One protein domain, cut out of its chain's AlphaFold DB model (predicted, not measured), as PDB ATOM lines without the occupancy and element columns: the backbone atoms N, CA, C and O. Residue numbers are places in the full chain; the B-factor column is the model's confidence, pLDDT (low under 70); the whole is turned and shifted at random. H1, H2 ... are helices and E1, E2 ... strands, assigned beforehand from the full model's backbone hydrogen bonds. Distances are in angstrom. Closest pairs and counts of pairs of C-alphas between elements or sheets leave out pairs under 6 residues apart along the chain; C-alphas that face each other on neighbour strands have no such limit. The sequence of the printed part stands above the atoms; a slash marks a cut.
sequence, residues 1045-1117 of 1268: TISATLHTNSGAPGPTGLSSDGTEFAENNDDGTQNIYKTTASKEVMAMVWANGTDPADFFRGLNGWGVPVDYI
ATOM      1  N   THR A1045     -56.066  15.088 -22.753       87.81
ATOM      2  CA  THR A1045     -56.572  16.447 -22.840       87.81
ATOM      3  C   THR A1045     -55.412  17.383 -23.127       87.81
ATOM      4  O   THR A1045     -54.281  17.177 -22.679       87.81
ATOM      5  N   ILE A1046     -55.690  18.427 -23.895       89.25
ATOM      6  CA  ILE A1046     -54.770  19.540 -24.085       89.25
ATOM      7  C   ILE A1046     -55.223  20.640 -23.148       89.25
ATOM      8  O   ILE A1046     -56.296  21.199 -23.311       89.25
ATOM      9  N   SER A1047     -54.412  20.993 -22.169       88.12
ATOM     10  CA  SER A1047     -54.620  22.230 -21.435       88.12
ATOM     11  C   SER A1047     -54.060  23.414 -22.217       88.12
ATOM     12  O   SER A1047     -52.897  23.396 -22.608       88.12
ATOM     13  N   ALA A1048     -54.869  24.445 -22.437       85.56
ATOM     14  CA  ALA A1048     -54.451  25.657 -23.136       85.56
ATOM     15  C   ALA A1048     -54.551  26.867 -22.206       85.56
ATOM     16  O   ALA A1048     -55.623  27.175 -21.679       85.56
ATOM     17  N   THR A1049     -53.440  27.568 -22.008       85.00
ATOM     18  CA  THR A1049     -53.395  28.852 -21.305       85.00
ATOM     19  C   THR A1049     -53.109  29.936 -22.332       85.00
ATOM     20  O   THR A1049     -52.023  29.977 -22.901       85.00
ATOM     21  N   LEU A1050     -54.093  30.793 -22.600       84.75
ATOM     22  CA  LEU A1050     -53.996  31.796 -23.660       84.75
ATOM     23  C   LEU A1050     -53.573  33.162 -23.115       84.75
ATOM     24  O   LEU A1050     -53.993  33.560 -22.021       84.75
ATOM     25  N   HIS A1051     -52.780  33.878 -23.911       79.38
ATOM     26  CA  HIS A1051     -52.230  35.204 -23.612       79.38
ATOM     27  C   HIS A1051     -51.587  35.310 -22.217       79.38
ATOM     28  O   HIS A1051     -51.915  36.182 -21.408       79.38
ATOM     29  N   THR A1052     -50.661  34.397 -21.925       78.31
ATOM     30  CA  THR A1052     -49.838  34.420 -20.715       78.31
ATOM     31  C   THR A1052     -48.805  35.545 -20.759       78.31
ATOM     32  O   THR A1052     -48.188  35.769 -21.794       78.31
ATOM     33  N   ASN A1053     -48.627  36.287 -19.661       67.44
ATOM     34  CA  ASN A1053     -47.795  37.508 -19.649       67.44
ATOM     35  C   ASN A1053     -46.684  37.463 -18.568       67.44
ATOM     36  O   ASN A1053     -46.271  38.495 -18.048       67.44
ATOM     37  N   SER A1054     -46.239  36.271 -18.143       52.28
ATOM     38  CA  SER A1054     -45.339  36.083 -16.991       52.28
ATOM     39  C   SER A1054     -43.898  36.565 -17.240       52.28
ATOM     40  O   SER A1054     -42.972  35.764 -17.322       52.28
ATOM     41  N   GLY A1055     -43.680  37.876 -17.326       58.91
ATOM     42  CA  GLY A1055     -42.358  38.442 -17.605       58.91
ATOM     43  C   GLY A1055     -41.914  38.210 -19.050       58.91
ATOM     44  O   GLY A1055     -42.752  38.055 -19.932       58.91
ATOM     45  N   ALA A1056     -40.595  38.238 -19.294       58.81
ATOM     46  CA  ALA A1056     -40.046  37.972 -20.622       58.81
ATOM     47  C   ALA A1056     -40.606  36.637 -21.156       58.81
ATOM     48  O   ALA A1056     -40.590  35.665 -20.394       58.81
ATOM     49  N   PRO A1057     -41.108  36.592 -22.406       63.75
ATOM     50  CA  PRO A1057     -41.699  35.390 -22.976       63.75
ATOM     51  C   PRO A1057     -40.783  34.177 -22.763       63.75
ATOM     52  O   PRO A1057     -39.561  34.281 -22.903       63.75
ATOM     53  N   GLY A1058     -41.369  33.034 -22.393       69.88
ATOM     54  CA  GLY A1058     -40.640  31.771 -22.340       69.88
ATOM     55  C   GLY A1058     -40.108  31.387 -23.728       69.88
ATOM     56  O   GLY A1058     -40.455  32.023 -24.725       69.88
ATOM     57  N   PRO A1059     -39.253  30.361 -23.846       79.94
ATOM     58  CA  PRO A1059     -38.826  29.887 -25.159       79.94
ATOM     59  C   PRO A1059     -40.044  29.467 -25.998       79.94
ATOM     60  O   PRO A1059     -40.850  28.653 -25.555       79.94
ATOM     61  N   THR A1060     -40.181  30.044 -27.194       86.00
ATOM     62  CA  THR A1060     -41.198  29.645 -28.176       86.00
ATOM     63  C   THR A1060     -40.847  28.328 -28.841       86.00
ATOM     64  O   THR A1060     -39.672  28.021 -29.044       86.00
ATOM     65  N   GLY A1061     -41.876  27.612 -29.277       87.69
ATOM     66  CA  GLY A1061     -41.778  26.334 -29.956       87.69
ATOM     67  C   GLY A1061     -42.140  25.168 -29.046       87.69
ATOM     68  O   GLY A1061     -42.747  25.322 -27.984       87.69
ATOM     69  N   LEU A1062     -41.793  23.977 -29.517       89.56
ATOM     70  CA  LEU A1062     -42.035  22.722 -28.826       89.56
ATOM     71  C   LEU A1062     -41.018  22.533 -27.686       89.56
ATOM     72  O   LEU A1062     -39.819  22.757 -27.869       89.56
ATOM     73  N   SER A1063     -41.483  22.107 -26.513       91.06
ATOM     74  CA  SER A1063     -40.625  21.754 -25.381       91.06
ATOM     75  C   SER A1063     -39.686  20.597 -25.734       91.06
ATOM     76  O   SER A1063     -39.959  19.781 -26.613       91.06
ATOM     77  N   SER A1064     -38.584  20.458 -24.992       87.00
ATOM     78  CA  SER A1064     -37.615  19.375 -25.218       87.00
ATOM     79  C   SER A1064     -38.191  17.966 -25.028       87.00
ATOM     80  O   SER A1064     -37.601  17.002 -25.506       87.00
ATOM     81  N   ASP A1065     -39.298  17.831 -24.295       86.94
ATOM     82  CA  ASP A1065     -40.015  16.562 -24.118       86.94
ATOM     83  C   ASP A1065     -41.215  16.395 -25.066       86.94
ATOM     84  O   ASP A1065     -41.862  15.350 -25.043       86.94
ATOM     85  N   GLY A1066     -41.505  17.393 -25.907       89.38
ATOM     86  CA  GLY A1066     -42.567  17.343 -26.904       89.38
ATOM     87  C   GLY A1066     -43.993  17.434 -26.354       89.38
ATOM     88  O   GLY A1066     -44.929  17.266 -27.131       89.38
ATOM     89  N   THR A1067     -44.181  17.660 -25.051       92.69
ATOM     90  CA  THR A1067     -45.510  17.666 -24.405       92.69
ATOM     91  C   THR A1067     -46.099  19.063 -24.205       92.69
ATOM     92  O   THR A1067     -47.275  19.201 -23.858       92.69
ATOM     93  N   GLU A1068     -45.310  20.105 -24.455       92.44
ATOM     94  CA  GLU A1068     -45.704  21.503 -24.328       92.44
ATOM     95  C   GLU A1068     -45.327  22.277 -25.593       92.44
ATOM     96  O   GLU A1068     -44.253  22.081 -26.158       92.44
ATOM     97  N   PHE A1069     -46.214  23.158 -26.043       92.06
ATOM     98  CA  PHE A1069     -45.988  24.042 -27.182       92.06
ATOM     99  C   PHE A1069     -46.318  25.473 -26.778       92.06
ATOM    100  O   PHE A1069     -47.403  25.739 -26.252       92.06
ATOM    101  N   ALA A1070     -45.376  26.383 -27.006       89.56
ATOM    102  CA  ALA A1070     -45.538  27.800 -26.724       89.56
ATOM    103  C   ALA A1070     -45.425  28.624 -28.008       89.56
ATOM    104  O   ALA A1070     -44.481  28.467 -28.781       89.56
ATOM    105  N   GLU A1071     -46.348  29.554 -28.210       88.19
ATOM    106  CA  GLU A1071     -46.338  30.479 -29.345       88.19
ATOM    107  C   GLU A1071     -46.463  31.921 -28.859       88.19
ATOM    108  O   GLU A1071     -47.216  32.210 -27.927       88.19
ATOM    109  N   ASN A1072     -45.716  32.826 -29.491       85.19
ATOM    110  CA  ASN A1072     -45.836  34.255 -29.230       85.19
ATOM    111  C   ASN A1072     -47.081  34.805 -29.919       85.19
ATOM    112  O   ASN A1072     -47.321  34.543 -31.096       85.19
ATOM    113  N   ASN A1073     -47.825  35.621 -29.188       79.00
ATOM    114  CA  ASN A1073     -48.865  36.469 -29.732       79.00
ATOM    115  C   ASN A1073     -48.268  37.819 -30.146       79.00
ATOM    116  O   ASN A1073     -47.267  38.283 -29.596       79.00
ATOM    117  N   ASP A1074     -48.940  38.487 -31.078       72.75
ATOM    118  CA  ASP A1074     -48.545  39.813 -31.566       72.75
ATOM    119  C   ASP A1074     -48.601  40.912 -30.497       72.75
ATOM    120  O   ASP A1074     -47.979  41.960 -30.647       72.75
ATOM    121  N   ASP A1075     -49.361  40.687 -29.426       69.69
ATOM    122  CA  ASP A1075     -49.462  41.588 -28.280       69.69
ATOM    123  C   ASP A1075     -48.340  41.354 -27.252       69.69
ATOM    124  O   ASP A1075     -48.410  41.867 -26.141       69.69
ATOM    125  N   GLY A1076     -47.317  40.560 -27.575       75.56
ATOM    126  CA  GLY A1076     -46.199  40.262 -26.676       75.56
ATOM    127  C   GLY A1076     -46.524  39.261 -25.561       75.56
ATOM    128  O   GLY A1076     -45.675  39.012 -24.705       75.56
ATOM    129  N   THR A1077     -47.725  38.673 -25.557       81.00
ATOM    130  CA  THR A1077     -48.076  37.544 -24.678       81.00
ATOM    131  C   THR A1077     -47.756  36.197 -25.337       81.00
ATOM    132  O   THR A1077     -47.338  36.148 -26.490       81.00
ATOM    133  N   GLN A1078     -47.954  35.083 -24.626       84.12
ATOM    134  CA  GLN A1078     -47.786  33.731 -25.178       84.12
ATOM    135  C   GLN A1078     -49.002  32.837 -24.962       84.12
ATOM    136  O   GLN A1078     -49.559  32.817 -23.862       84.12
ATOM    137  N   ASN A1079     -49.364  32.022 -25.953       86.75
ATOM    138  CA  ASN A1079     -50.243  30.872 -25.720       86.75
ATOM    139  C   ASN A1079     -49.383  29.662 -25.366       86.75
ATOM    140  O   ASN A1079     -48.402  29.377 -26.047       86.75
ATOM    141  N   ILE A1080     -49.757  28.958 -24.303       87.88
ATOM    142  CA  ILE A1080     -49.057  27.771 -23.817       87.88
ATOM    143  C   ILE A1080     -50.038  26.606 -23.819       87.88
ATOM    144  O   ILE A1080     -51.038  26.625 -23.094       87.88
ATOM    145  N   TYR A1081     -49.728  25.583 -24.602       91.12
ATOM    146  CA  TYR A1081     -50.489  24.347 -24.697       91.12
ATOM    147  C   TYR A1081     -49.698  23.222 -24.034       91.12
ATOM    148  O   TYR A1081     -48.497  23.105 -24.258       91.12
ATOM    149  N   LYS A1082     -50.348  22.388 -23.221       92.00
ATOM    150  CA  LYS A1082     -49.740  21.195 -22.611       92.00
ATOM    151  C   LYS A1082     -50.674  20.014 -22.762       92.00
ATOM    152  O   LYS A1082     -51.842  20.128 -22.396       92.00
ATOM    153  N   THR A1083     -50.176  18.891 -23.257       92.81
ATOM    154  CA  THR A1083     -50.957  17.656 -23.389       92.81
ATOM    155  C   THR A1083     -50.714  16.733 -22.201       92.81
ATOM    156  O   THR A1083     -49.621  16.705 -21.637       92.81
ATOM    157  N   THR A1084     -51.730  15.972 -21.804       91.50
ATOM    158  CA  THR A1084     -51.579  14.871 -20.840       91.50
ATOM    159  C   THR A1084     -51.074  13.579 -21.488       91.50
ATOM    160  O   THR A1084     -50.815  12.614 -20.769       91.50
ATOM    161  N   ALA A1085     -50.928  13.541 -22.818       88.12
ATOM    162  CA  ALA A1085     -50.304  12.420 -23.516       88.12
ATOM    163  C   ALA A1085     -48.840  12.248 -23.081       88.12
ATOM    164  O   ALA A1085     -48.126  13.227 -22.849       88.12
ATOM    165  N   SER A1086     -48.383  10.998 -22.965       86.31
ATOM    166  CA  SER A1086     -47.013  10.705 -22.548       86.31
ATOM    167  C   SER A1086     -45.995  11.168 -23.594       86.31
ATOM    168  O   SER A1086     -46.280  11.261 -24.791       86.31
ATOM    169  N   LYS A1087     -44.769  11.467 -23.145       87.25
ATOM    170  CA  LYS A1087     -43.687  11.925 -24.034       87.25
ATOM    171  C   LYS A1087     -43.369  10.900 -25.126       87.25
ATOM    172  O   LYS A1087     -42.942  11.280 -26.209       87.25
ATOM    173  N   GLU A1088     -43.577   9.611 -24.859       84.00
ATOM    174  CA  GLU A1088     -43.387   8.525 -25.818       84.00
ATOM    175  C   GLU A1088     -44.398   8.614 -26.971       84.00
ATOM    176  O   GLU A1088     -44.010   8.481 -28.132       84.00
ATOM    177  N   VAL A1089     -45.668   8.917 -26.673       84.44
ATOM    178  CA  VAL A1089     -46.702   9.176 -27.692       84.44
ATOM    179  C   VAL A1089     -46.348  10.404 -28.502       84.44
ATOM    180  O   VAL A1089     -46.373  10.365 -29.730       84.44
ATOM    181  N   MET A1090     -45.980  11.489 -27.825       90.69
ATOM    182  CA  MET A1090     -45.665  12.739 -28.506       90.69
ATOM    183  C   MET A1090     -44.422  12.603 -29.386       90.69
ATOM    184  O   MET A1090     -44.431  13.070 -30.520       90.69
ATOM    185  N   ALA A1091     -43.397  11.870 -28.945       87.25
ATOM    186  CA  ALA A1091     -42.246  11.536 -29.780       87.25
ATOM    187  C   ALA A1091     -42.659  10.798 -31.063       87.25
ATOM    188  O   ALA A1091     -42.090  11.063 -32.119       87.25
ATOM    189  N   MET A1092     -43.669   9.924 -30.999       84.31
ATOM    190  CA  MET A1092     -44.227   9.261 -32.178       84.31
ATOM    191  C   MET A1092     -44.979  10.245 -33.085       84.31
ATOM    192  O   MET A1092     -44.754  10.233 -34.291       84.31
ATOM    193  N   VAL A1093     -45.811  11.133 -32.536       86.38
ATOM    194  CA  VAL A1093     -46.514  12.182 -33.306       86.38
ATOM    195  C   VAL A1093     -45.513  13.058 -34.079       86.38
ATOM    196  O   VAL A1093     -45.678  13.282 -35.283       86.38
ATOM    197  N   TRP A1094     -44.431  13.483 -33.422       90.38
ATOM    198  CA  TRP A1094     -43.400  14.342 -34.015       90.38
ATOM    199  C   TRP A1094     -42.486  13.600 -34.992       90.38
ATOM    200  O   TRP A1094     -42.161  14.135 -36.049       90.38
ATOM    201  N   ALA A1095     -42.114  12.350 -34.699       84.31
ATOM    202  CA  ALA A1095     -41.295  11.531 -35.597       84.31
ATOM    203  C   ALA A1095     -41.980  11.238 -36.944       84.31
ATOM    204  O   ALA A1095     -41.296  10.923 -37.917       84.31
ATOM    205  N   ASN A1096     -43.309  11.363 -37.007       81.06
ATOM    206  CA  ASN A1096     -44.091  11.193 -38.230       81.06
ATOM    207  C   ASN A1096     -44.405  12.516 -38.956       81.06
ATOM    208  O   ASN A1096     -45.166  12.506 -39.918       81.06
ATOM    209  N   GLY A1097     -43.781  13.633 -38.555       82.00
ATOM    210  CA  GLY A1097     -43.825  14.901 -39.296       82.00
ATOM    211  C   GLY A1097     -45.048  15.780 -39.025       82.00
ATOM    212  O   GLY A1097     -45.361  16.643 -39.838       82.00
ATOM    213  N   THR A1098     -45.746  15.574 -37.907       83.81
ATOM    214  CA  THR A1098     -46.891  16.416 -37.518       83.81
ATOM    215  C   THR A1098     -46.430  17.817 -37.105       83.81
ATOM    216  O   THR A1098     -45.527  17.929 -36.274       83.81
ATOM    217  N   ASP A1099     -47.083  18.875 -37.603       84.75
ATOM    218  CA  ASP A1099     -46.892  20.241 -37.092       84.75
ATOM    219  C   ASP A1099     -47.442  20.343 -35.651       84.75
ATOM    220  O   ASP A1099     -48.627  20.063 -35.414       84.75
ATOM    221  N   PRO A1100     -46.620  20.748 -34.664       88.31
ATOM    222  CA  PRO A1100     -47.078  20.987 -33.302       88.31
ATOM    223  C   PRO A1100     -48.294  21.907 -33.190       88.31
ATOM    224  O   PRO A1100     -49.188  21.631 -32.385       88.31
ATOM    225  N   ALA A1101     -48.363  22.971 -33.988       80.12
ATOM    226  CA  ALA A1101     -49.471  23.916 -33.938       80.12
ATOM    227  C   ALA A1101     -50.795  23.242 -34.323       80.12
ATOM    228  O   ALA A1101     -51.806  23.451 -33.644       80.12
ATOM    229  N   ASP A1102     -50.781  22.388 -35.348       80.19
ATOM    230  CA  ASP A1102     -51.964  21.653 -35.795       80.19
ATOM    231  C   ASP A1102     -52.465  20.684 -34.729       80.19
ATOM    232  O   ASP A1102     -53.657  20.669 -34.409       80.19
ATOM    233  N   PHE A1103     -51.553  19.912 -34.133       89.44
ATOM    234  CA  PHE A1103     -51.888  18.983 -33.056       89.44
ATOM    235  C   PHE A1103     -52.508  19.717 -31.859       89.44
ATOM    236  O   PHE A1103     -53.612  19.380 -31.421       89.44
ATOM    237  N   PHE A1104     -51.829  20.746 -31.338       87.69
ATOM    238  CA  PHE A1104     -52.238  21.415 -30.099       87.69
ATOM    239  C   PHE A1104     -53.505  22.261 -30.247       87.69
ATOM    240  O   PHE A1104     -54.241  22.450 -29.274       87.69
ATOM    241  N   ARG A1105     -53.795  22.745 -31.457       80.44
ATOM    242  CA  ARG A1105     -55.030  23.476 -31.772       80.44
ATOM    243  C   ARG A1105     -56.165  22.554 -32.231       80.44
ATOM    244  O   ARG A1105     -57.274  23.032 -32.458       80.44
ATOM    245  N   GLY A1106     -55.913  21.246 -32.344       75.25
ATOM    246  CA  GLY A1106     -56.897  20.256 -32.782       75.25
ATOM    247  C   GLY A1106     -57.280  20.374 -34.261       75.25
ATOM    248  O   GLY A1106     -58.386  19.972 -34.630       75.25
ATOM    249  N   LEU A1107     -56.397  20.932 -35.090       70.31
ATOM    250  CA  LEU A1107     -56.555  21.049 -36.540       70.31
ATOM    251  C   LEU A1107     -56.221  19.715 -37.229       70.31
ATOM    252  O   LEU A1107     -55.779  18.764 -36.585       70.31
ATOM    253  N   ASN A1108     -56.475  19.626 -38.539       66.94
ATOM    254  CA  ASN A1108     -56.097  18.483 -39.382       66.94
ATOM    255  C   ASN A1108     -56.500  17.108 -38.818       66.94
ATOM    256  O   ASN A1108     -55.751  16.148 -38.906       66.94
ATOM    257  N   GLY A1109     -57.686  17.010 -38.210       67.25
ATOM    258  CA  GLY A1109     -58.234  15.743 -37.712       67.25
ATOM    259  C   GLY A1109     -57.819  15.357 -36.289       67.25
ATOM    260  O   GLY A1109     -58.392  14.413 -35.749       67.25
ATOM    261  N   TRP A1110     -56.917  16.097 -35.631       81.88
ATOM    262  CA  TRP A1110     -56.443  15.745 -34.290       81.88
ATOM    263  C   TRP A1110     -57.507  15.838 -33.212       81.88
ATOM    264  O   TRP A1110     -57.509  14.985 -32.348       81.88
ATOM    265  N   GLY A1111     -58.403  16.832 -33.222       77.00
ATOM    266  CA  GLY A1111     -59.660  16.829 -32.453       77.00
ATOM    267  C   GLY A1111     -59.615  16.487 -30.947       77.00
ATOM    268  O   GLY A1111     -60.680  16.168 -30.387       77.00
ATOM    269  N   VAL A1112     -58.438  16.529 -30.304       82.12
ATOM    270  CA  VAL A1112     -58.221  16.223 -28.883       82.12
ATOM    271  C   VAL A1112     -58.928  17.291 -28.039       82.12
ATOM    272  O   VAL A1112     -58.844  18.476 -28.366       82.12
ATOM    273  N   PRO A1113     -59.664  16.921 -26.974       80.44
ATOM    274  CA  PRO A1113     -60.336  17.898 -26.124       80.44
ATOM    275  C   PRO A1113     -59.360  18.933 -25.549       80.44
ATOM    276  O   PRO A1113     -58.372  18.566 -24.912       80.44
ATOM    277  N   VAL A1114     -59.662  20.222 -25.748       80.00
ATOM    278  CA  VAL A1114     -58.869  21.333 -25.209       80.00
ATOM    279  C   VAL A1114     -59.545  21.906 -23.957       80.00
ATOM    280  O   VAL A1114     -60.633  22.481 -24.024       80.00
ATOM    281  N   ASP A1115     -58.886  21.769 -22.812       81.81
ATOM    282  CA  ASP A1115     -59.239  22.387 -21.540       81.81
ATOM    283  C   ASP A1115     -58.576  23.763 -21.417       81.81
ATOM    284  O   ASP A1115     -57.404  23.900 -21.057       81.81
ATOM    285  N   TYR A1116     -59.343  24.821 -21.657       78.00
ATOM    286  CA  TYR A1116     -58.849  26.181 -21.462       78.00
ATOM    287  C   TYR A1116     -58.698  26.501 -19.969       78.00
ATOM    288  O   TYR A1116     -59.666  26.497 -19.197       78.00
ATOM    289  N   ILE A1117     -57.467  26.779 -19.542       72.50
ATOM    290  CA  ILE A1117     -57.149  27.125 -18.159       72.50
ATOM    291  C   ILE A1117     -57.242  28.642 -17.990       72.50
ATOM    292  O   ILE A1117     -56.357  29.392 -18.392       72.50
TER     293      ILE A1117
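Overview. This is residues 1045 to 1117 of the 1268 residues of an uncharacterized protein of Mycobacterium sp. KBS0706 (UniProt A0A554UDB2). A twisted four-stranded sheet forms a slab, with the short helix H2 crossing one face over E3 and the helix H1 beyond one end of the strands. The long loop from E1 to E2, residues 1053 to 1067, returns past the E2 edge, where residues 1061 to 1062 pair with it. The 73 printed residues hold E1, E2, E3, H1, H2 and E4 in that order; the sheet is mixed, ordered E2, E3, E1, E4, and the class is mixed, helices and strands, with 36 residues in named elements, under half. The whole is compact, with a radius of gyration of the C-alphas of 11.9 A and spans of 33 by 23 by 19 A.

Arrangement. Start at E1, residues 1046 to 1052, an inner strand antiparallel to E3, residues 1078 to 1083; N 1049 and O 1080 are 2.8 A apart. E2, residues 1068 to 1072, forms a hairpin with E3, with N 1069 and O 1081 at 2.9 A. H1, residues 1087 to 1095, is not on the sheet. H2, residues 1100 to 1105, is on it at a height of 8.5 A, across E3 at 85 degrees on the local plane; their closest C-alphas, Tyr 1081 and Phe 1104, are 6.4 A apart. In H1 and H2 every O i to N i+4 pair is within hydrogen-bond range. E4, residues 1114 to 1116, is parallel to E1, with N 1115 and O 1046 at 2.7 A.

Along the chain. Find C-alpha 1046 at (-54.770, 19.540, -24.085); E1 runs 16.0 A from there. E2 measures 13.7 A, E3 16.5 A, H1 11.8 A, H2 8.5 A and E4 6.1 A, ending at C-alpha 1116 (-58.849, 26.181, -21.462).

Size, cuts and confidence. The C-alphas of Gly 1055 and Gly 1109 are farthest apart, 34.2 A. The printed part has no cut, and E1 to E2 is the long link. Look for pLDDT under 70 at residues 1053 to 1058, 1075 and 1108 to 1109.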